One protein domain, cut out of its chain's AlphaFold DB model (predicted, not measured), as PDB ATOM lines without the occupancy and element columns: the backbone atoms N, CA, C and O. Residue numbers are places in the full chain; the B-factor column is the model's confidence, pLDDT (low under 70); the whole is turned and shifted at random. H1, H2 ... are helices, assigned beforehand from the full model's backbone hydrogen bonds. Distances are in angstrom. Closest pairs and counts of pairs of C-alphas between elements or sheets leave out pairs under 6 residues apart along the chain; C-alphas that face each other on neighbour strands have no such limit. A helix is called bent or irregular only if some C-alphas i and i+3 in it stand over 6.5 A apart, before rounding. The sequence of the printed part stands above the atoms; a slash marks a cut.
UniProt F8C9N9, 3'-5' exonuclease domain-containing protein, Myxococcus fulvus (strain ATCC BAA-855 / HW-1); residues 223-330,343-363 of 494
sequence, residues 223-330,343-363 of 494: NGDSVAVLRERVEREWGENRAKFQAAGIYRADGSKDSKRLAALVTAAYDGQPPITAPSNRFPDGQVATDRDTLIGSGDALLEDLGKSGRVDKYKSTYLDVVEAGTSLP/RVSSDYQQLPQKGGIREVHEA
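AT A GLANCE: This is residues 223 to 330 and 343 to 363 of the 494 residues of the protein "3'-5' exonuclease domain-containing protein" of Myxococcus fulvus (strain ATCC BAA-855 / HW-1) (UniProt F8C9N9). Two long helices, H1 and H4, lie side by side and run opposite ways, and near the first residues of H4 sit two shorter helices, H2 and H3. After a cut, a separate stretch with the very short H5 lies off to the side of this pair, and its end comes back near the first printed residue. The printed part has 129 residues with five named helices, in the order H1, H2, H3, H4, H5, and no named strand; its class is all helix. It is loose, with a radius of gyration of the C-alphas of 17.9 A, and its C-alphas span 53 by 40 by 26 A.

HOW THE PARTS SIT: H1, residues 224 to 247, touches H4, residues 301 to 325, with the C-alphas of Trp 238 and Val 312 the closest at 6.1 A. They run opposite ways at a shallow tilt of 34 degrees, only just short of steep. H4 is irregular, with C-alphas 318 and 321 lying 7.4 A apart, and has a kink of 37 degrees near residue 319. H2, residues 259 to 269, is close to H4 but not clearly touching; their closest C-alphas, those of Val 266 and Leu 303, are 7.4 A apart. They run opposite ways at a steep tilt of 42 degrees. H3, residues 292 to 296, touches H4 with residues 303 to 308 of H4 alone, the closest C-alphas being those of Ile 296 and Glu 304, 4.3 A apart. H2 and H3 are close but not clearly touching, with the C-alphas of Val 266 and Leu 295 the closest at 7.3 A. H5, residues 347 to 350, touches no helix. In H1, H2 and H3 every O i to N i+4 pair is within hydrogen-bond range; in H4 it is 15 of 21, and H5 is too short for such a pair.

IN THESE COORDINATES: H1 begins at C-alpha 224, at (-0.813, 9.085, 18.231), and measures 34.3 A from first to last C-alpha. H2 measures 15.2 A and H3 6.1 A. H4 begins at C-alpha 301, at (-24.037, 31.119, 2.474), and measures 36.2 A. H5 measures 6.1 A and ends at C-alpha 350, at (-0.359, 30.802, 18.248).

THE WHOLE: The two C-alphas farthest apart, those of Gly 272 and Ala 363, are 53.7 A apart, while those of Asn 223 and Ala 363 are 9.0 A apart. Residues 331 to 342 are not printed, and C-alphas 330 and 343 are 24.8 A apart across the cut. The links H1 to H2 and H2 to H3 are long, with 11 and 22 residues. The mean pLDDT of the printed part is 92.1, and no printed residue is under 70.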
ATOM      1  N   ASN A 223      -0.141  12.532  21.378       97.56
ATOM      2  CA  ASN A 223      -0.782  11.235  21.426       97.56
ATOM      3  C   ASN A 223      -1.153  10.765  20.011       97.56
ATOM      4  O   ASN A 223      -1.946  11.423  19.332       97.56
ATOM      5  N   GLY A 224      -0.614   9.621  19.584       97.25
ATOM      6  CA  GLY A 224      -0.813   9.085  18.231       97.25
ATOM      7  C   GLY A 224      -2.280   8.885  17.846       97.25
ATOM      8  O   GLY A 224      -2.704   9.363  16.794       97.25
ATOM      9  N   ASP A 225      -3.074   8.262  18.718       97.81
ATOM     10  CA  ASP A 225      -4.492   7.988  18.453       97.81
ATOM     11  C   ASP A 225      -5.297   9.286  18.308       97.81
ATOM     12  O   ASP A 225      -6.102   9.453  17.389       97.81
ATOM     13  N   SER A 226      -5.034  10.254  19.187       97.69
ATOM     14  CA  SER A 226      -5.706  11.555  19.160       97.69
ATOM     15  C   SER A 226      -5.324  12.364  17.917       97.69
ATOM     16  O   SER A 226      -6.174  13.046  17.337       97.69
ATOM     17  N   VAL A 227      -4.060  12.278  17.480       98.19
ATOM     18  CA  VAL A 227      -3.595  12.883  16.225       98.19
ATOM     19  C   VAL A 227      -4.260  12.227  15.017       98.19
ATOM     20  O   VAL A 227      -4.706  12.951  14.129       98.19
ATOM     21  N   ALA A 228      -4.391  10.899  14.990       98.06
ATOM     22  CA  ALA A 228      -5.045  10.186  13.895       98.06
ATOM     23  C   ALA A 228      -6.511  10.625  13.727       98.06
ATOM     24  O   ALA A 228      -6.921  11.012  12.631       98.06
ATOM     25  N   VAL A 229      -7.268  10.686  14.831       98.00
ATOM     26  CA  VAL A 229      -8.658  11.183  14.841       98.00
ATOM     27  C   VAL A 229      -8.739  12.639  14.369       98.00
ATOM     28  O   VAL A 229      -9.625  13.019  13.597       98.00
ATOM     29  N   LEU A 230      -7.811  13.485  14.825       97.38
ATOM     30  CA  LEU A 230      -7.732  14.880  14.403       97.38
ATOM     31  C   LEU A 230      -7.448  15.003  12.897       97.38
ATOM     32  O   LEU A 230      -8.111  15.802  12.230       97.38
ATOM     33  N   ARG A 231      -6.485  14.234  12.374       97.44
ATOM     34  CA  ARG A 231      -6.093  14.223  10.959       97.44
ATOM     35  C   ARG A 231      -7.270  13.812  10.087       97.44
ATOM     36  O   ARG A 231      -7.641  14.583   9.207       97.44
ATOM     37  N   GLU A 232      -7.916  12.689  10.392       97.81
ATOM     38  CA  GLU A 232      -9.080  12.203   9.644       97.81
ATOM     39  C   GLU A 232     -10.180  13.271   9.560       97.81
ATOM     40  O   GLU A 232     -10.661  13.608   8.475       97.81
ATOM     41  N   ARG A 233     -10.537  13.883  10.698       96.69
ATOM     42  CA  ARG A 233     -11.564  14.931  10.732       96.69
ATOM     43  C   ARG A 233     -11.176  16.142   9.882       96.69
ATOM     44  O   ARG A 233     -12.007  16.637   9.123       96.69
ATOM     45  N   VAL A 234      -9.949  16.646  10.036       96.12
ATOM     46  CA  VAL A 234      -9.474  17.837   9.312       96.12
ATOM     47  C   VAL A 234      -9.407  17.569   7.815       96.12
ATOM     48  O   VAL A 234      -9.817  18.424   7.037       96.12
ATOM     49  N   GLU A 235      -8.924  16.402   7.395       96.69
ATOM     50  CA  GLU A 235      -8.824  16.051   5.980       96.69
ATOM     51  C   GLU A 235     -10.188  15.848   5.332       96.69
ATOM     52  O   GLU A 235     -10.401  16.341   4.223       96.69
ATOM     53  N   ARG A 236     -11.133  15.222   6.041       97.06
ATOM     54  CA  ARG A 236     -12.522  15.105   5.588       97.06
ATOM     55  C   ARG A 236     -13.169  16.480   5.411       97.06
ATOM     56  O   ARG A 236     -13.647  16.789   4.322       97.06
ATOM     57  N   GLU A 237     -13.132  17.331   6.441       95.25
ATOM     58  CA  GLU A 237     -13.680  18.698   6.375       95.25
ATOM     59  C   GLU A 237     -13.003  19.527   5.274       95.25
ATOM     60  O   GLU A 237     -13.651  20.313   4.579       95.25
ATOM     61  N   TRP A 238     -11.690  19.366   5.096       95.06
ATOM     62  CA  TRP A 238     -10.943  20.052   4.048       95.06
ATOM     63  C   TRP A 238     -11.377  19.594   2.655       95.06
ATOM     64  O   TRP A 238     -11.631  20.436   1.796       95.06
ATOM     65  N   GLY A 239     -11.512  18.282   2.440       95.00
ATOM     66  CA  GLY A 239     -11.963  17.702   1.175       95.00
ATOM     67  C   GLY A 239     -13.382  18.136   0.802       95.00
ATOM     68  O   GLY A 239     -13.609  18.577  -0.324       95.00
ATOM     69  N   GLU A 240     -14.312  18.103   1.762       95.31
ATOM     70  CA  GLU A 240     -15.694  18.578   1.593       95.31
ATOM     71  C   GLU A 240     -15.735  20.064   1.199       95.31
ATOM     72  O   GLU A 240     -16.371  20.440   0.208       95.31
ATOM     73  N   ASN A 241     -14.991  20.911   1.920       94.50
ATOM     74  CA  ASN A 241     -14.859  22.333   1.600       94.50
ATOM     75  C   ASN A 241     -14.258  22.541   0.205       94.50
ATOM     76  O   ASN A 241     -14.732  23.371  -0.572       94.50
ATOM     77  N   ARG A 242     -13.221  21.773  -0.141       93.12
ATOM     78  CA  ARG A 242     -12.524  21.916  -1.416       93.12
ATOM     79  C   ARG A 242     -13.417  21.574  -2.596       93.12
ATOM     80  O   ARG A 242     -13.485  22.371  -3.531       93.12
ATOM     81  N   ALA A 243     -14.141  20.463  -2.514       94.38
ATOM     82  CA  ALA A 243     -15.107  20.059  -3.526       94.38
ATOM     83  C   ALA A 243     -16.199  21.127  -3.706       94.38
ATOM     84  O   ALA A 243     -16.473  21.553  -4.831       94.38
ATOM     85  N   LYS A 244     -16.756  21.638  -2.599       95.00
ATOM     86  CA  LYS A 244     -17.766  22.708  -2.609       95.00
ATOM     87  C   LYS A 244     -17.266  23.968  -3.322       95.00
ATOM     88  O   LYS A 244     -17.945  24.508  -4.195       95.00
ATOM     89  N   PHE A 245     -16.076  24.447  -2.970       95.75
ATOM     90  CA  PHE A 245     -15.542  25.690  -3.528       95.75
ATOM     91  C   PHE A 245     -15.001  25.528  -4.958       95.75
ATOM     92  O   PHE A 245     -15.018  26.493  -5.725       95.75
ATOM     93  N   GLN A 246     -14.570  24.326  -5.352       95.12
ATOM     94  CA  GLN A 246     -14.259  24.006  -6.749       95.12
ATOM     95  C   GLN A 246     -15.520  24.003  -7.617       95.12
ATOM     96  O   GLN A 246     -15.513  24.617  -8.681       95.12
ATOM     97  N   ALA A 247     -16.625  23.416  -7.144       94.81
ATOM     98  CA  ALA A 247     -17.905  23.442  -7.857       94.81
ATOM     99  C   ALA A 247     -18.424  24.875  -8.095       94.81
ATOM    100  O   ALA A 247     -19.035  25.159  -9.122       94.81
ATOM    101  N   ALA A 248     -18.125  25.807  -7.185       93.62
ATOM    102  CA  ALA A 248     -18.443  27.228  -7.344       93.62
ATOM    103  C   ALA A 248     -17.487  28.011  -8.279       93.62
ATOM    104  O   ALA A 248     -17.715  29.194  -8.569       93.62
ATOM    105  N   GLY A 249     -16.402  27.374  -8.732       95.38
ATOM    106  CA  GLY A 249     -15.337  27.980  -9.534       95.38
ATOM    107  C   GLY A 249     -14.364  28.857  -8.740       95.38
ATOM    108  O   GLY A 249     -13.555  29.562  -9.337       95.38
ATOM    109  N   ILE A 250     -14.427  28.848  -7.403       95.50
ATOM    110  CA  ILE A 250     -13.543  29.653  -6.538       95.50
ATOM    111  C   ILE A 250     -12.124  29.077  -6.533       95.50
ATOM    112  O   ILE A 250     -11.147  29.821  -6.426       95.50
ATOM    113  N   TYR A 251     -12.004  27.759  -6.672       95.31
ATOM    114  CA  TYR A 251     -10.730  27.078  -6.864       95.31
ATOM    115  C   TYR A 251     -10.717  26.310  -8.176       95.31
ATOM    116  O   TYR A 251     -11.707  25.688  -8.558       95.31
ATOM    117  N   ARG A 252      -9.568  26.335  -8.846       93.19
ATOM    118  CA  ARG A 252      -9.324  25.607 -10.090       93.19
ATOM    119  C   ARG A 252      -8.916  24.157  -9.808       93.19
ATOM    120  O   ARG A 252      -8.662  23.773  -8.660       93.19
ATOM    121  N   ALA A 253      -8.850  23.354 -10.871       89.50
ATOM    122  CA  ALA A 253      -8.440  21.949 -10.806       89.50
ATOM    123  C   ALA A 253      -7.002  21.775 -10.282       89.50
ATOM    124  O   ALA A 253      -6.731  20.831  -9.551       89.50
ATOM    125  N   ASP A 254      -6.114  22.727 -10.582       90.19
ATOM    126  CA  ASP A 254      -4.724  22.764 -10.098       90.19
ATOM    127  C   ASP A 254      -4.587  23.208  -8.628       90.19
ATOM    128  O   ASP A 254      -3.486  23.295  -8.093       90.19
ATOM    129  N   GLY A 255      -5.698  23.532  -7.964       86.25
ATOM    130  CA  GLY A 255      -5.696  24.014  -6.591       86.25
ATOM    131  C   GLY A 255      -5.454  25.525  -6.436       86.25
ATOM    132  O   GLY A 255      -5.549  26.057  -5.325       86.25
ATOM    133  N   SER A 256      -5.216  26.262  -7.518       91.81
ATOM    134  CA  SER A 256      -5.082  27.715  -7.456       91.81
ATOM    135  C   SER A 256      -6.433  28.388  -7.191       91.81
ATOM    136  O   SER A 256      -7.494  27.924  -7.621       91.81
ATOM    137  N   LYS A 257      -6.412  29.496  -6.443       93.00
ATOM    138  CA  LYS A 257      -7.605  30.309  -6.176       93.00
ATOM    139  C   LYS A 257      -7.895  31.209  -7.376       93.00
ATOM    140  O   LYS A 257      -6.993  31.879  -7.887       93.00
ATOM    141  N   ASP A 258      -9.147  31.259  -7.815       95.56
ATOM    142  CA  ASP A 258      -9.593  32.214  -8.822       95.56
ATOM    143  C   ASP A 258     -10.074  33.507  -8.158       95.56
ATOM    144  O   ASP A 258     -11.251  33.689  -7.839       95.56
ATOM    145  N   SER A 259      -9.131  34.423  -7.926       93.19
ATOM    146  CA  SER A 259      -9.416  35.706  -7.275       93.19
ATOM    147  C   SER A 259     -10.409  36.570  -8.056       93.19
ATOM    148  O   SER A 259     -11.152  37.324  -7.435       93.19
ATOM    149  N   LYS A 260     -10.465  36.455  -9.392       94.06
ATOM    150  CA  LYS A 260     -11.421  37.215 -10.214       94.06
ATOM    151  C   LYS A 260     -12.833  36.672 -10.030       94.06
ATOM    152  O   LYS A 260     -13.760  37.446  -9.807       94.06
ATOM    153  N   ARG A 261     -12.988  35.344 -10.072       95.94
ATOM    154  CA  ARG A 261     -14.269  34.683  -9.799       95.94
ATOM    155  C   ARG A 261     -14.762  34.992  -8.390       95.94
ATOM    156  O   ARG A 261     -15.931  35.326  -8.231       95.94
ATOM    157  N   LEU A 262     -13.884  34.920  -7.387       96.38
ATOM    158  CA  LEU A 262     -14.259  35.248  -6.013       96.38
ATOM    159  C   LEU A 262     -14.684  36.714  -5.872       96.38
ATOM    160  O   LEU A 262     -15.720  36.974  -5.272       96.38
ATOM    161  N   ALA A 263     -13.932  37.656  -6.449       95.50
ATOM    162  CA  ALA A 263     -14.304  39.069  -6.430       95.50
ATOM    163  C   ALA A 263     -15.685  39.296  -7.062       95.50
ATOM    164  O   ALA A 263     -16.496  40.011  -6.489       95.50
ATOM    165  N   ALA A 264     -15.992  38.636  -8.184       96.25
ATOM    166  CA  ALA A 264     -17.306  38.732  -8.818       96.25
ATOM    167  C   ALA A 264     -18.442  38.209  -7.921       96.25
ATOM    168  O   ALA A 264     -19.496  38.837  -7.847       96.25
ATOM    169  N   LEU A 265     -18.226  37.090  -7.217       95.88
ATOM    170  CA  LEU A 265     -19.200  36.555  -6.259       95.88
ATOM    171  C   LEU A 265     -19.405  37.503  -5.070       95.88
ATOM    172  O   LEU A 265     -20.541  37.745  -4.682       95.88
ATOM    173  N   VAL A 266     -18.326  38.079  -4.530       95.56
ATOM    174  CA  VAL A 266     -18.411  39.069  -3.445       95.56
ATOM    175  C   VAL A 266     -19.158  40.318  -3.912       95.56
ATOM    176  O   VAL A 266     -20.080  40.756  -3.236       95.56
ATOM    177  N   THR A 267     -18.831  40.866  -5.083       95.50
ATOM    178  CA  THR A 267     -19.555  42.011  -5.652       95.50
ATOM    179  C   THR A 267     -21.049  41.725  -5.783       95.50
ATOM    180  O   THR A 267     -21.857  42.582  -5.436       95.50
ATOM    181  N   ALA A 268     -21.421  40.528  -6.244       94.00
ATOM    182  CA  ALA A 268     -22.820  40.129  -6.364       94.00
ATOM    183  C   ALA A 268     -23.520  40.027  -4.998       94.00
ATOM    184  O   ALA A 268     -24.641  40.502  -4.867       94.00
ATOM    185  N   ALA A 269     -22.857  39.469  -3.981       92.25
ATOM    186  CA  ALA A 269     -23.416  39.342  -2.632       92.25
ATOM    187  C   ALA A 269     -23.637  40.693  -1.924       92.25
ATOM    188  O   ALA A 269     -24.451  40.790  -1.015       92.25
ATOM    189  N   TYR A 270     -22.929  41.738  -2.357       90.44
ATOM    190  CA  TYR A 270     -23.061  43.105  -1.849       90.44
ATOM    191  C   TYR A 270     -23.837  44.033  -2.802       90.44
ATOM    192  O   TYR A 270     -23.612  45.243  -2.796       90.44
ATOM    193  N   ASP A 271     -24.706  43.492  -3.663       92.69
ATOM    194  CA  ASP A 271     -25.540  44.263  -4.601       92.69
ATOM    195  C   ASP A 271     -24.741  45.260  -5.471       92.69
ATOM    196  O   ASP A 271     -25.179  46.370  -5.780       92.69
ATOM    197  N   GLY A 272     -23.519  44.879  -5.858       91.81
ATOM    198  CA  GLY A 272     -22.616  45.712  -6.653       91.81
ATOM    199  C   GLY A 272     -21.757  46.693  -5.848       91.81
ATOM    200  O   GLY A 272     -20.912  47.362  -6.441       91.81
ATOM    201  N   GLN A 273     -21.916  46.763  -4.523       91.25
ATOM    202  CA  GLN A 273     -21.190  47.681  -3.635       91.25
ATOM    203  C   GLN A 273     -20.370  46.945  -2.558       91.25
ATOM    204  O   GLN A 273     -20.604  47.126  -1.359       91.25
ATOM    205  N   PRO A 274     -19.400  46.095  -2.943       92.00
ATOM    206  CA  PRO A 274     -18.602  45.362  -1.973       92.00
ATOM    207  C   PRO A 274     -17.623  46.275  -1.219       92.00
ATOM    208  O   PRO A 274     -17.187  47.300  -1.752       92.00
ATOM    209  N   PRO A 275     -17.181  45.876  -0.013       91.00
ATOM    210  CA  PRO A 275     -16.035  46.497   0.639       91.00
ATOM    211  C   PRO A 275     -14.784  46.438  -0.250       91.00
ATOM    212  O   PRO A 275     -14.510  45.425  -0.898       91.00
ATOM    213  N   ILE A 276     -14.001  47.521  -0.258       92.38
ATOM    214  CA  ILE A 276     -12.766  47.656  -1.041       92.38
ATOM    215  C   ILE A 276     -11.569  47.748  -0.089       92.38
ATOM    216  O   ILE A 276     -11.636  48.390   0.960       92.38
ATOM    217  N   THR A 277     -10.463  47.090  -0.438       89.25
ATOM    218  CA  THR A 277      -9.211  47.174   0.323       89.25
ATOM    219  C   THR A 277      -8.585  48.562   0.212       89.25
ATOM    220  O   THR A 277      -8.755  49.240  -0.796       89.25
ATOM    221  N   ALA A 278      -7.762  48.952   1.187       87.06
ATOM    222  CA  ALA A 278      -6.987  50.187   1.078       87.06
ATOM    223  C   ALA A 278      -6.106  50.209  -0.198       87.06
ATOM    224  O   ALA A 278      -5.602  49.153  -0.607       87.06
ATOM    225  N   PRO A 279      -5.892  51.393  -0.800       87.88
ATOM    226  CA  PRO A 279      -4.912  51.605  -1.858       87.88
ATOM    227  C   PRO A 279      -3.537  51.022  -1.533       87.88
ATOM    228  O   PRO A 279      -3.057  51.087  -0.402       87.88
ATOM    229  N   SER A 280      -2.872  50.485  -2.550       85.12
ATOM    230  CA  SER A 280      -1.485  50.023  -2.463       85.12
ATOM    231  C   SER A 280      -0.733  50.371  -3.743       85.12
ATOM    232  O   SER A 280      -1.348  50.582  -4.783       85.12
ATOM    233  N   ASN A 281       0.601  50.333  -3.715       86.56
ATOM    234  CA  ASN A 281       1.420  50.576  -4.913       86.56
ATOM    235  C   ASN A 281       1.052  49.653  -6.091       86.56
ATOM    236  O   ASN A 281       1.222  50.024  -7.245       86.56
ATOM    237  N   ARG A 282       0.555  48.443  -5.798       85.56
ATOM    238  CA  ARG A 282       0.129  47.467  -6.809       85.56
ATOM    239  C   ARG A 282      -1.320  47.667  -7.264       85.56
ATOM    240  O   ARG A 282      -1.644  47.314  -8.392       85.56
ATOM    241  N   PHE A 283      -2.171  48.208  -6.395       87.25
ATOM    242  CA  PHE A 283      -3.588  48.471  -6.650       87.25
ATOM    243  C   PHE A 283      -3.934  49.874  -6.132       87.25
ATOM    244  O   PHE A 283      -4.381  49.994  -4.986       87.25
ATOM    245  N   PRO A 284      -3.683  50.929  -6.929       88.56
ATOM    246  CA  PRO A 284      -3.864  52.316  -6.497       88.56
ATOM    247  C   PRO A 284      -5.297  52.646  -6.066       88.56
ATOM    248  O   PRO A 284      -5.488  53.418  -5.136       88.56
ATOM    249  N   ASP A 285      -6.290  51.988  -6.667       89.31
ATOM    250  CA  ASP A 285      -7.712  52.187  -6.349       89.31
ATOM    251  C   ASP A 285      -8.257  51.150  -5.348       89.31
ATOM    252  O   ASP A 285      -9.453  51.105  -5.060       89.31
ATOM    253  N   GLY A 286      -7.386  50.287  -4.817       88.12
ATOM    254  CA  GLY A 286      -7.792  49.110  -4.057       88.12
ATOM    255  C   GLY A 286      -8.389  48.008  -4.939       88.12
ATOM    256  O   GLY A 286      -8.330  48.037  -6.167       88.12
ATOM    257  N   GLN A 287      -8.923  46.972  -4.299       93.38
ATOM    258  CA  GLN A 287      -9.604  45.855  -4.956       93.38
ATOM    259  C   GLN A 287     -10.748  45.357  -4.072       93.38
ATOM    260  O   GLN A 287     -10.762  45.631  -2.871       93.38
ATOM    261  N   VAL A 288     -11.686  44.601  -4.649       94.44
ATOM    262  CA  VAL A 288     -12.751  43.934  -3.885       94.44
ATOM    263  C   VAL A 288     -12.130  43.133  -2.742       94.44
ATOM    264  O   VAL A 288     -11.268  42.276  -2.960       94.44
ATOM    265  N   ALA A 289     -12.548  43.438  -1.519       91.69
ATOM    266  CA  ALA A 289     -12.051  42.765  -0.337       91.69
ATOM    267  C   ALA A 289     -12.553  41.314  -0.320       91.69
ATOM    268  O   ALA A 289     -13.713  41.019  -0.591       91.69
ATOM    269  N   THR A 290     -11.646  40.381  -0.049       92.62
ATOM    270  CA  THR A 290     -11.941  38.936   0.014       92.62
ATOM    271  C   THR A 290     -11.387  38.311   1.292       92.62
ATOM    272  O   THR A 290     -11.153  37.102   1.370       92.62
ATOM    273  N   ASP A 291     -11.137  39.155   2.292       88.75
ATOM    274  CA  ASP A 291     -10.765  38.735   3.630       88.75
ATOM    275  C   ASP A 291     -11.949  38.058   4.335       88.75
ATOM    276  O   ASP A 291     -13.104  38.126   3.912       88.75
ATOM    277  N   ARG A 292     -11.640  37.389   5.443       86.38
ATOM    278  CA  ARG A 292     -12.608  36.610   6.211       86.38
ATOM    279  C   ARG A 292     -13.839  37.414   6.634       86.38
ATOM    280  O   ARG A 292     -14.930  36.849   6.622       86.38
ATOM    281  N   ASP A 293     -13.684  38.675   7.020       82.00
ATOM    282  CA  ASP A 293     -14.795  39.465   7.547       82.00
ATOM    283  C   ASP A 293     -15.726  39.900   6.422       82.00
ATOM    284  O   ASP A 293     -16.942  39.790   6.570       82.00
ATOM    285  N   THR A 294     -15.165  40.293   5.276       86.88
ATOM    286  CA  THR A 294     -15.952  40.570   4.066       86.88
ATOM    287  C   THR A 294     -16.736  39.335   3.618       86.88
ATOM    288  O   THR A 294     -17.914  39.416   3.289       86.88
ATOM    289  N   LEU A 295     -16.117  38.154   3.663       90.75
ATOM    290  CA  LEU A 295     -16.789  36.906   3.301       90.75
ATOM    291  C   LEU A 295     -17.920  36.542   4.279       90.75
ATOM    292  O   LEU A 295     -19.017  36.201   3.847       90.75
ATOM    293  N   ILE A 296     -17.682  36.655   5.589       85.81
ATOM    294  CA  ILE A 296     -18.687  36.360   6.626       85.81
ATOM    295  C   ILE A 296     -19.824  37.393   6.631       85.81
ATOM    296  O   ILE A 296     -20.963  37.049   6.927       85.81
ATOM    297  N   GLY A 297     -19.526  38.658   6.338       81.62
ATOM    298  CA  GLY A 297     -20.504  39.745   6.324       81.62
ATOM    299  C   GLY A 297     -21.322  39.849   5.038       81.62
ATOM    300  O   GLY A 297     -22.161  40.741   4.951       81.62
ATOM    301  N   SER A 298     -21.066  38.984   4.055       86.69
ATOM    302  CA  SER A 298     -21.695  39.040   2.732       86.69
ATOM    303  C   SER A 298     -23.167  38.624   2.723       86.69
ATOM    304  O   SER A 298     -23.887  38.973   1.798       86.69
ATOM    305  N   GLY A 299     -23.620  37.856   3.722       83.44
ATOM    306  CA  GLY A 299     -24.964  37.265   3.746       83.44
ATOM    307  C   GLY A 299     -25.175  36.122   2.742       83.44
ATOM    308  O   GLY A 299     -26.239  35.504   2.743       83.44
ATOM    309  N   ASP A 300     -24.175  35.805   1.916       91.25
ATOM    310  CA  ASP A 300     -24.186  34.659   1.012       91.25
ATOM    311  C   ASP A 300     -23.622  33.418   1.720       91.25
ATOM    312  O   ASP A 300     -22.498  33.416   2.226       91.25
ATOM    313  N   ALA A 301     -24.393  32.329   1.733       92.56
ATOM    314  CA  ALA A 301     -24.037  31.119   2.474       92.56
ATOM    315  C   ALA A 301     -22.728  30.463   1.988       92.56
ATOM    316  O   ALA A 301     -21.983  29.893   2.788       92.56
ATOM    317  N   LEU A 302     -22.425  30.527   0.687       94.00
ATOM    318  CA  LEU A 302     -21.204  29.955   0.123       94.00
ATOM    319  C   LEU A 302     -19.977  30.783   0.529       94.00
ATOM    320  O   LEU A 302     -18.956  30.210   0.922       94.00
ATOM    321  N   LEU A 303     -20.073  32.111   0.443       93.00
ATOM    322  CA  LEU A 303     -19.006  33.027   0.844       93.00
ATOM    323  C   LEU A 303     -18.778  32.990   2.355       93.00
ATOM    324  O   LEU A 303     -17.630  32.927   2.793       93.00
ATOM    325  N   GLU A 304     -19.842  32.934   3.154       90.31
ATOM    326  CA  GLU A 304     -19.733  32.758   4.598       90.31
ATOM    327  C   GLU A 304     -18.959  31.488   4.970       90.31
ATOM    328  O   GLU A 304     -18.101  31.515   5.859       90.31
ATOM    329  N   ASP A 305     -19.255  30.374   4.301       91.38
ATOM    330  CA  ASP A 305     -18.574  29.105   4.542       91.38
ATOM    331  C   ASP A 305     -17.104  29.159   4.119       91.38
ATOM    332  O   ASP A 305     -16.246  28.673   4.857       91.38
ATOM    333  N   LEU A 306     -16.783  29.829   3.007       93.69
ATOM    334  CA  LEU A 306     -15.395  30.097   2.616       93.69
ATOM    335  C   LEU A 306     -14.666  30.954   3.663       93.69
ATOM    336  O   LEU A 306     -13.513  30.690   4.005       93.69
ATOM    337  N   GLY A 307     -15.336  31.962   4.226       89.44
ATOM    338  CA  GLY A 307     -14.787  32.768   5.317       89.44
ATOM    339  C   GLY A 307     -14.516  31.946   6.587       89.44
ATOM    340  O   GLY A 307     -13.575  32.230   7.334       89.44
ATOM    341  N   LYS A 308     -15.309  30.896   6.837       88.00
ATOM    342  CA  LYS A 308     -15.151  29.982   7.982       88.00
ATOM    343  C   LYS A 308     -14.105  28.882   7.725       88.00
ATOM    344  O   LYS A 308     -13.466  28.437   8.685       88.00
ATOM    345  N   SER A 309     -13.882  28.472   6.473       89.00
ATOM    346  CA  SER A 309     -13.019  27.332   6.116       89.00
ATOM    347  C   SER A 309     -11.526  27.574   6.343       89.00
ATOM    348  O   SER A 309     -10.788  26.615   6.561       89.00
ATOM    349  N   GLY A 310     -11.075  28.834   6.382       86.12
ATOM    350  CA  GLY A 310      -9.654  29.172   6.560       86.12
ATOM    351  C   GLY A 310      -9.019  28.586   7.831       86.12
ATOM    352  O   GLY A 310      -7.806  28.389   7.892       86.12
ATOM    353  N   ARG A 311      -9.830  28.240   8.845       85.31
ATOM    354  CA  ARG A 311      -9.356  27.482  10.012       85.31
ATOM    355  C   ARG A 311      -8.874  26.084   9.619       85.31
ATOM    356  O   ARG A 311      -7.806  25.681  10.059       85.31
ATOM    357  N   VAL A 312      -9.657  25.360   8.824       90.62
ATOM    358  CA  VAL A 312      -9.352  23.990   8.385       90.62
ATOM    359  C   VAL A 312      -8.130  23.989   7.466       90.62
ATOM    360  O   VAL A 312      -7.235  23.169   7.653       90.62
ATOM    361  N   ASP A 313      -8.028  24.969   6.561       89.88
ATOM    362  CA  ASP A 313      -6.839  25.149   5.715       89.88
ATOM    363  C   ASP A 313      -5.569  25.324   6.555       89.88
ATOM    364  O   ASP A 313      -4.571  24.645   6.315       89.88
ATOM    365  N   LYS A 314      -5.615  26.187   7.583       89.31
ATOM    366  CA  LYS A 314      -4.485  26.388   8.502       89.31
ATOM    367  C   LYS A 314      -4.151  25.116   9.283       89.31
ATOM    368  O   LYS A 314      -2.983  24.828   9.512       89.31
ATOM    369  N   TYR A 315      -5.156  24.342   9.689       92.62
ATOM    370  CA  TYR A 315      -4.928  23.078  10.393       92.62
ATOM    371  C   TYR A 315      -4.159  22.096   9.532       92.62
ATOM    372  O   TYR A 315      -3.131  21.587   9.978       92.62
ATOM    373  N   LYS A 316      -4.623  21.898   8.298       92.31
ATOM    374  CA  LYS A 316      -3.989  20.977   7.364       92.31
ATOM    375  C   LYS A 316      -2.572  21.414   6.997       92.31
ATOM    376  O   LYS A 316      -1.679  20.583   7.032       92.31
ATOM    377  N   SER A 317      -2.363  22.689   6.667       90.56
ATOM    378  CA  SER A 317      -1.075  23.162   6.141       90.56
ATOM    379  C   SER A 317      -0.026  23.487   7.202       90.56
ATOM    380  O   SER A 317       1.160  23.451   6.903       90.56
ATOM    381  N   THR A 318      -0.445  23.875   8.412       90.81
ATOM    382  CA  THR A 318       0.470  24.418   9.431       90.81
ATOM    383  C   THR A 318       0.672  23.474  10.609       90.81
ATOM    384  O   THR A 318       1.754  23.465  11.185       90.81
ATOM    385  N   TYR A 319      -0.357  22.719  11.016       93.38
ATOM    386  CA  TYR A 319      -0.332  22.027  12.310       93.38
ATOM    387  C   TYR A 319      -0.295  20.503  12.213       93.38
ATOM    388  O   TYR A 319       0.404  19.904  13.022       93.38
ATOM    389  N   LEU A 320      -1.023  19.872  11.277       94.38
ATOM    390  CA  LEU A 320      -1.178  18.408  11.255       94.38
ATOM    391  C   LEU A 320       0.160  17.663  11.212       94.38
ATOM    392  O   LEU A 320       0.405  16.812  12.061       94.38
ATOM    393  N   ASP A 321       1.042  18.023  10.283       94.62
ATOM    394  CA  ASP A 321       2.314  17.312  10.116       94.62
ATOM    395  C   ASP A 321       3.256  17.548  11.305       94.62
ATOM    396  O   ASP A 321       3.990  16.653  11.715       94.62
ATOM    397  N   VAL A 322       3.173  18.727  11.930       93.62
ATOM    398  CA  VAL A 322       3.936  19.055  13.142       93.62
ATOM    399  C   VAL A 322       3.465  18.207  14.324       93.62
ATOM    400  O   VAL A 322       4.288  17.602  15.011       93.62
ATOM    401  N   VAL A 323       2.150  18.124  14.562       95.50
ATOM    402  CA  VAL A 323       1.619  17.312  15.670       95.50
ATOM    403  C   VAL A 323       1.759  15.818  15.410       95.50
ATOM    404  O   VAL A 323       1.895  15.064  16.363       95.50
ATOM    405  N   GLU A 324       1.781  15.371  14.158       96.88
ATOM    406  CA  GLU A 324       2.067  13.976  13.815       96.88
ATOM    407  C   GLU A 324       3.534  13.615  14.037       96.88
ATOM    408  O   GLU A 324       3.813  12.584  14.646       96.88
ATOM    409  N   ALA A 325       4.476  14.485  13.662       95.50
ATOM    410  CA  ALA A 325       5.890  14.286  13.982       95.50
ATOM    411  C   ALA A 325       6.121  14.125  15.500       95.50
ATOM    412  O   ALA A 325       6.937  13.297  15.917       95.50
ATOM    413  N   GLY A 326       5.327  14.838  16.314       96.25
ATOM    414  CA  GLY A 326       5.307  14.769  17.782       96.25
ATOM    415  C   GLY A 326       5.044  13.390  18.396       96.25
ATOM    416  O   GLY A 326       5.370  13.153  19.567       96.25
ATOM    417  N   THR A 327       4.468  12.473  17.614       96.75
ATOM    418  CA  THR A 327       4.170  11.103  18.051       96.75
ATOM    419  C   THR A 327       5.439  10.265  18.144       96.75
ATOM    420  O   THR A 327       5.545   9.380  18.993       96.75
ATOM    421  N   SER A 328       6.437  10.588  17.317       95.50
ATOM    422  CA  SER A 328       7.702   9.859  17.209       95.50
ATOM    423  C   SER A 328       8.841  10.607  17.900       95.50
ATOM    424  O   SER A 328       9.531  10.046  18.756       95.50
ATOM    425  N   LEU A 329       9.002  11.894  17.583       95.69
ATOM    426  CA  LEU A 329      10.066  12.756  18.092       95.69
ATOM    427  C   LEU A 329       9.464  13.942  18.854       95.69
ATOM    428  O   LEU A 329       8.380  14.393  18.500       95.69
ATOM    429  N   PRO A 330      10.128  14.478  19.892       95.44
ATOM    430  CA  PRO A 330       9.670  15.706  20.530       95.44
ATOM    431  C   PRO A 330       9.577  16.862  19.527       95.44
ATOM    432  O   PRO A 330      10.520  17.120  18.781       95.44
ATOM    433  N   ARG A 343       8.694  41.256  25.433       89.88
ATOM    434  CA  ARG A 343       8.086  39.938  25.629       89.88
ATOM    435  C   ARG A 343       8.832  38.852  24.864       89.88
ATOM    436  O   ARG A 343       9.429  39.107  23.822       89.88
ATOM    437  N   VAL A 344       8.667  37.623  25.336       92.12
ATOM    438  CA  VAL A 344       9.007  36.407  24.592       92.12
ATOM    439  C   VAL A 344       7.967  36.178  23.494       92.12
ATOM    440  O   VAL A 344       6.766  36.340  23.738       92.12
ATOM    441  N   SER A 345       8.397  35.736  22.312       91.19
ATOM    442  CA  SER A 345       7.507  35.197  21.275       91.19
ATOM    443  C   SER A 345       7.831  33.744  20.930       91.19
ATOM    444  O   SER A 345       8.987  33.343  21.026       91.19
ATOM    445  N   SER A 346       6.843  32.966  20.484       90.94
ATOM    446  CA  SER A 346       7.079  31.631  19.914       90.94
ATOM    447  C   SER A 346       6.059  31.226  18.861       90.94
ATOM    448  O   SER A 346       4.939  31.742  18.812       90.94
ATOM    449  N   ASP A 347       6.433  30.243  18.047       86.75
ATOM    450  CA  ASP A 347       5.527  29.533  17.140       86.75
ATOM    451  C   ASP A 347       4.391  28.812  17.892       86.75
ATOM    452  O   ASP A 347       3.256  28.727  17.412       86.75
ATOM    453  N   TYR A 348       4.655  28.395  19.128       86.38
ATOM    454  CA  TYR A 348       3.697  27.734  20.010       86.38
ATOM    455  C   TYR A 348       2.736  28.674  20.762       86.38
ATOM    456  O   TYR A 348       1.723  28.219  21.299       86.38
ATOM    457  N   GLN A 349       2.951  29.995  20.753       84.81
ATOM    458  CA  GLN A 349       1.975  30.955  21.299       84.81
ATOM    459  C   GLN A 349       0.682  31.020  20.476       84.81
ATOM    460  O   GLN A 349      -0.375  31.392  20.993       84.81
ATOM    461  N   GLN A 350       0.749  30.658  19.193       80.06
ATOM    462  CA  GLN A 350      -0.359  30.802  18.248       80.06
ATOM    463  C   GLN A 350      -1.198  29.530  18.077       80.06
ATOM    464  O   GLN A 350      -1.996  29.448  17.137       80.06
ATOM    465  N   LEU A 351      -1.055  28.536  18.961       87.38
ATOM    466  CA  LEU A 351      -1.862  27.322  18.876       87.38
ATOM    467  C   LEU A 351      -3.359  27.642  19.039       87.38
ATOM    468  O   LEU A 351      -3.740  28.311  20.013       87.38
ATOM    469  N   PRO A 352      -4.236  27.135  18.152       87.88
ATOM    470  CA  PRO A 352      -5.677  27.324  18.263       87.88
ATOM    471  C   PRO A 352      -6.210  26.860  19.621       87.88
ATOM    472  O   PRO A 352      -5.894  25.769  20.077       87.88
ATOM    473  N   GLN A 353      -7.030  27.686  20.276       83.56
ATOM    474  CA  GLN A 353      -7.610  27.366  21.594       83.56
ATOM    475  C   GLN A 353      -8.696  26.290  21.550       83.56
ATOM    476  O   GLN A 353      -8.985  25.670  22.563       83.56
ATOM    477  N   LYS A 354      -9.346  26.135  20.397       82.75
ATOM    478  CA  LYS A 354     -10.420  25.172  20.162       82.75
ATOM    479  C   LYS A 354     -10.102  24.429  18.889       82.75
ATOM    480  O   LYS A 354      -9.675  25.084  17.942       82.75
ATOM    481  N   GLY A 355     -10.437  23.145  18.843       84.38
ATOM    482  CA  GLY A 355     -10.369  22.335  17.631       84.38
ATOM    483  C   GLY A 355      -9.385  21.176  17.710       84.38
ATOM    484  O   GLY A 355      -9.139  20.558  16.686       84.38
ATOM    485  N   GLY A 356      -8.848  20.818  18.873       92.00
ATOM    486  CA  GLY A 356      -8.079  19.580  19.035       92.00
ATOM    487  C   GLY A 356      -6.561  19.739  18.946       92.00
ATOM    488  O   GLY A 356      -5.858  18.852  19.402       92.00
ATOM    489  N   ILE A 357      -6.024  20.848  18.414       94.00
ATOM    490  CA  ILE A 357      -4.562  21.025  18.293       94.00
ATOM    491  C   ILE A 357      -3.862  21.023  19.657       94.00
ATOM    492  O   ILE A 357      -2.763  20.496  19.779       94.00
ATOM    493  N   ARG A 358      -4.458  21.617  20.696       93.62
ATOM    494  CA  ARG A 358      -3.849  21.608  22.038       93.62
ATOM    495  C   ARG A 358      -4.077  20.269  22.724       93.62
ATOM    496  O   ARG A 358      -3.207  19.791  23.432       93.62
ATOM    497  N   GLU A 359      -5.233  19.676  22.471       94.50
ATOM    498  CA  GLU A 359      -5.745  18.476  23.116       94.50
ATOM    499  C   GLU A 359      -5.011  17.199  22.683       94.50
ATOM    500  O   GLU A 359      -5.025  16.229  23.428       94.50
ATOM    501  N   VAL A 360      -4.330  17.200  21.530       96.56
ATOM    502  CA  VAL A 360      -3.460  16.080  21.124       96.56
ATOM    503  C   VAL A 360      -2.127  16.029  21.870       96.56
ATOM    504  O   VAL A 360      -1.421  15.032  21.755       96.56
ATOM    505  N   HIS A 361      -1.737  17.085  22.588       95.75
ATOM    506  CA  HIS A 361      -0.482  17.085  23.337       95.75
ATOM    507  C   HIS A 361      -0.633  16.258  24.612       95.75
ATOM    508  O   HIS A 361      -1.612  16.411  25.342       95.75
ATOM    509  N   GLU A 362       0.361  15.424  24.911       95.25
ATOM    510  CA  GLU A 362       0.348  14.550  26.083       95.25
ATOM    511  C   GLU A 362       1.610  14.701  26.932       95.25
ATOM    512  O   GLU A 362       2.725  14.902  26.438       95.25
ATOM    513  N   ALA A 363       1.425  14.597  28.247       95.25
ATOM    514  CA  ALA A 363       2.542  14.526  29.170       95.25
ATOM    515  C   ALA A 363       3.252  13.171  29.019       95.25
ATOM    516  O   ALA A 363       2.625  12.146  28.754       95.25
TER     517      ALA A 363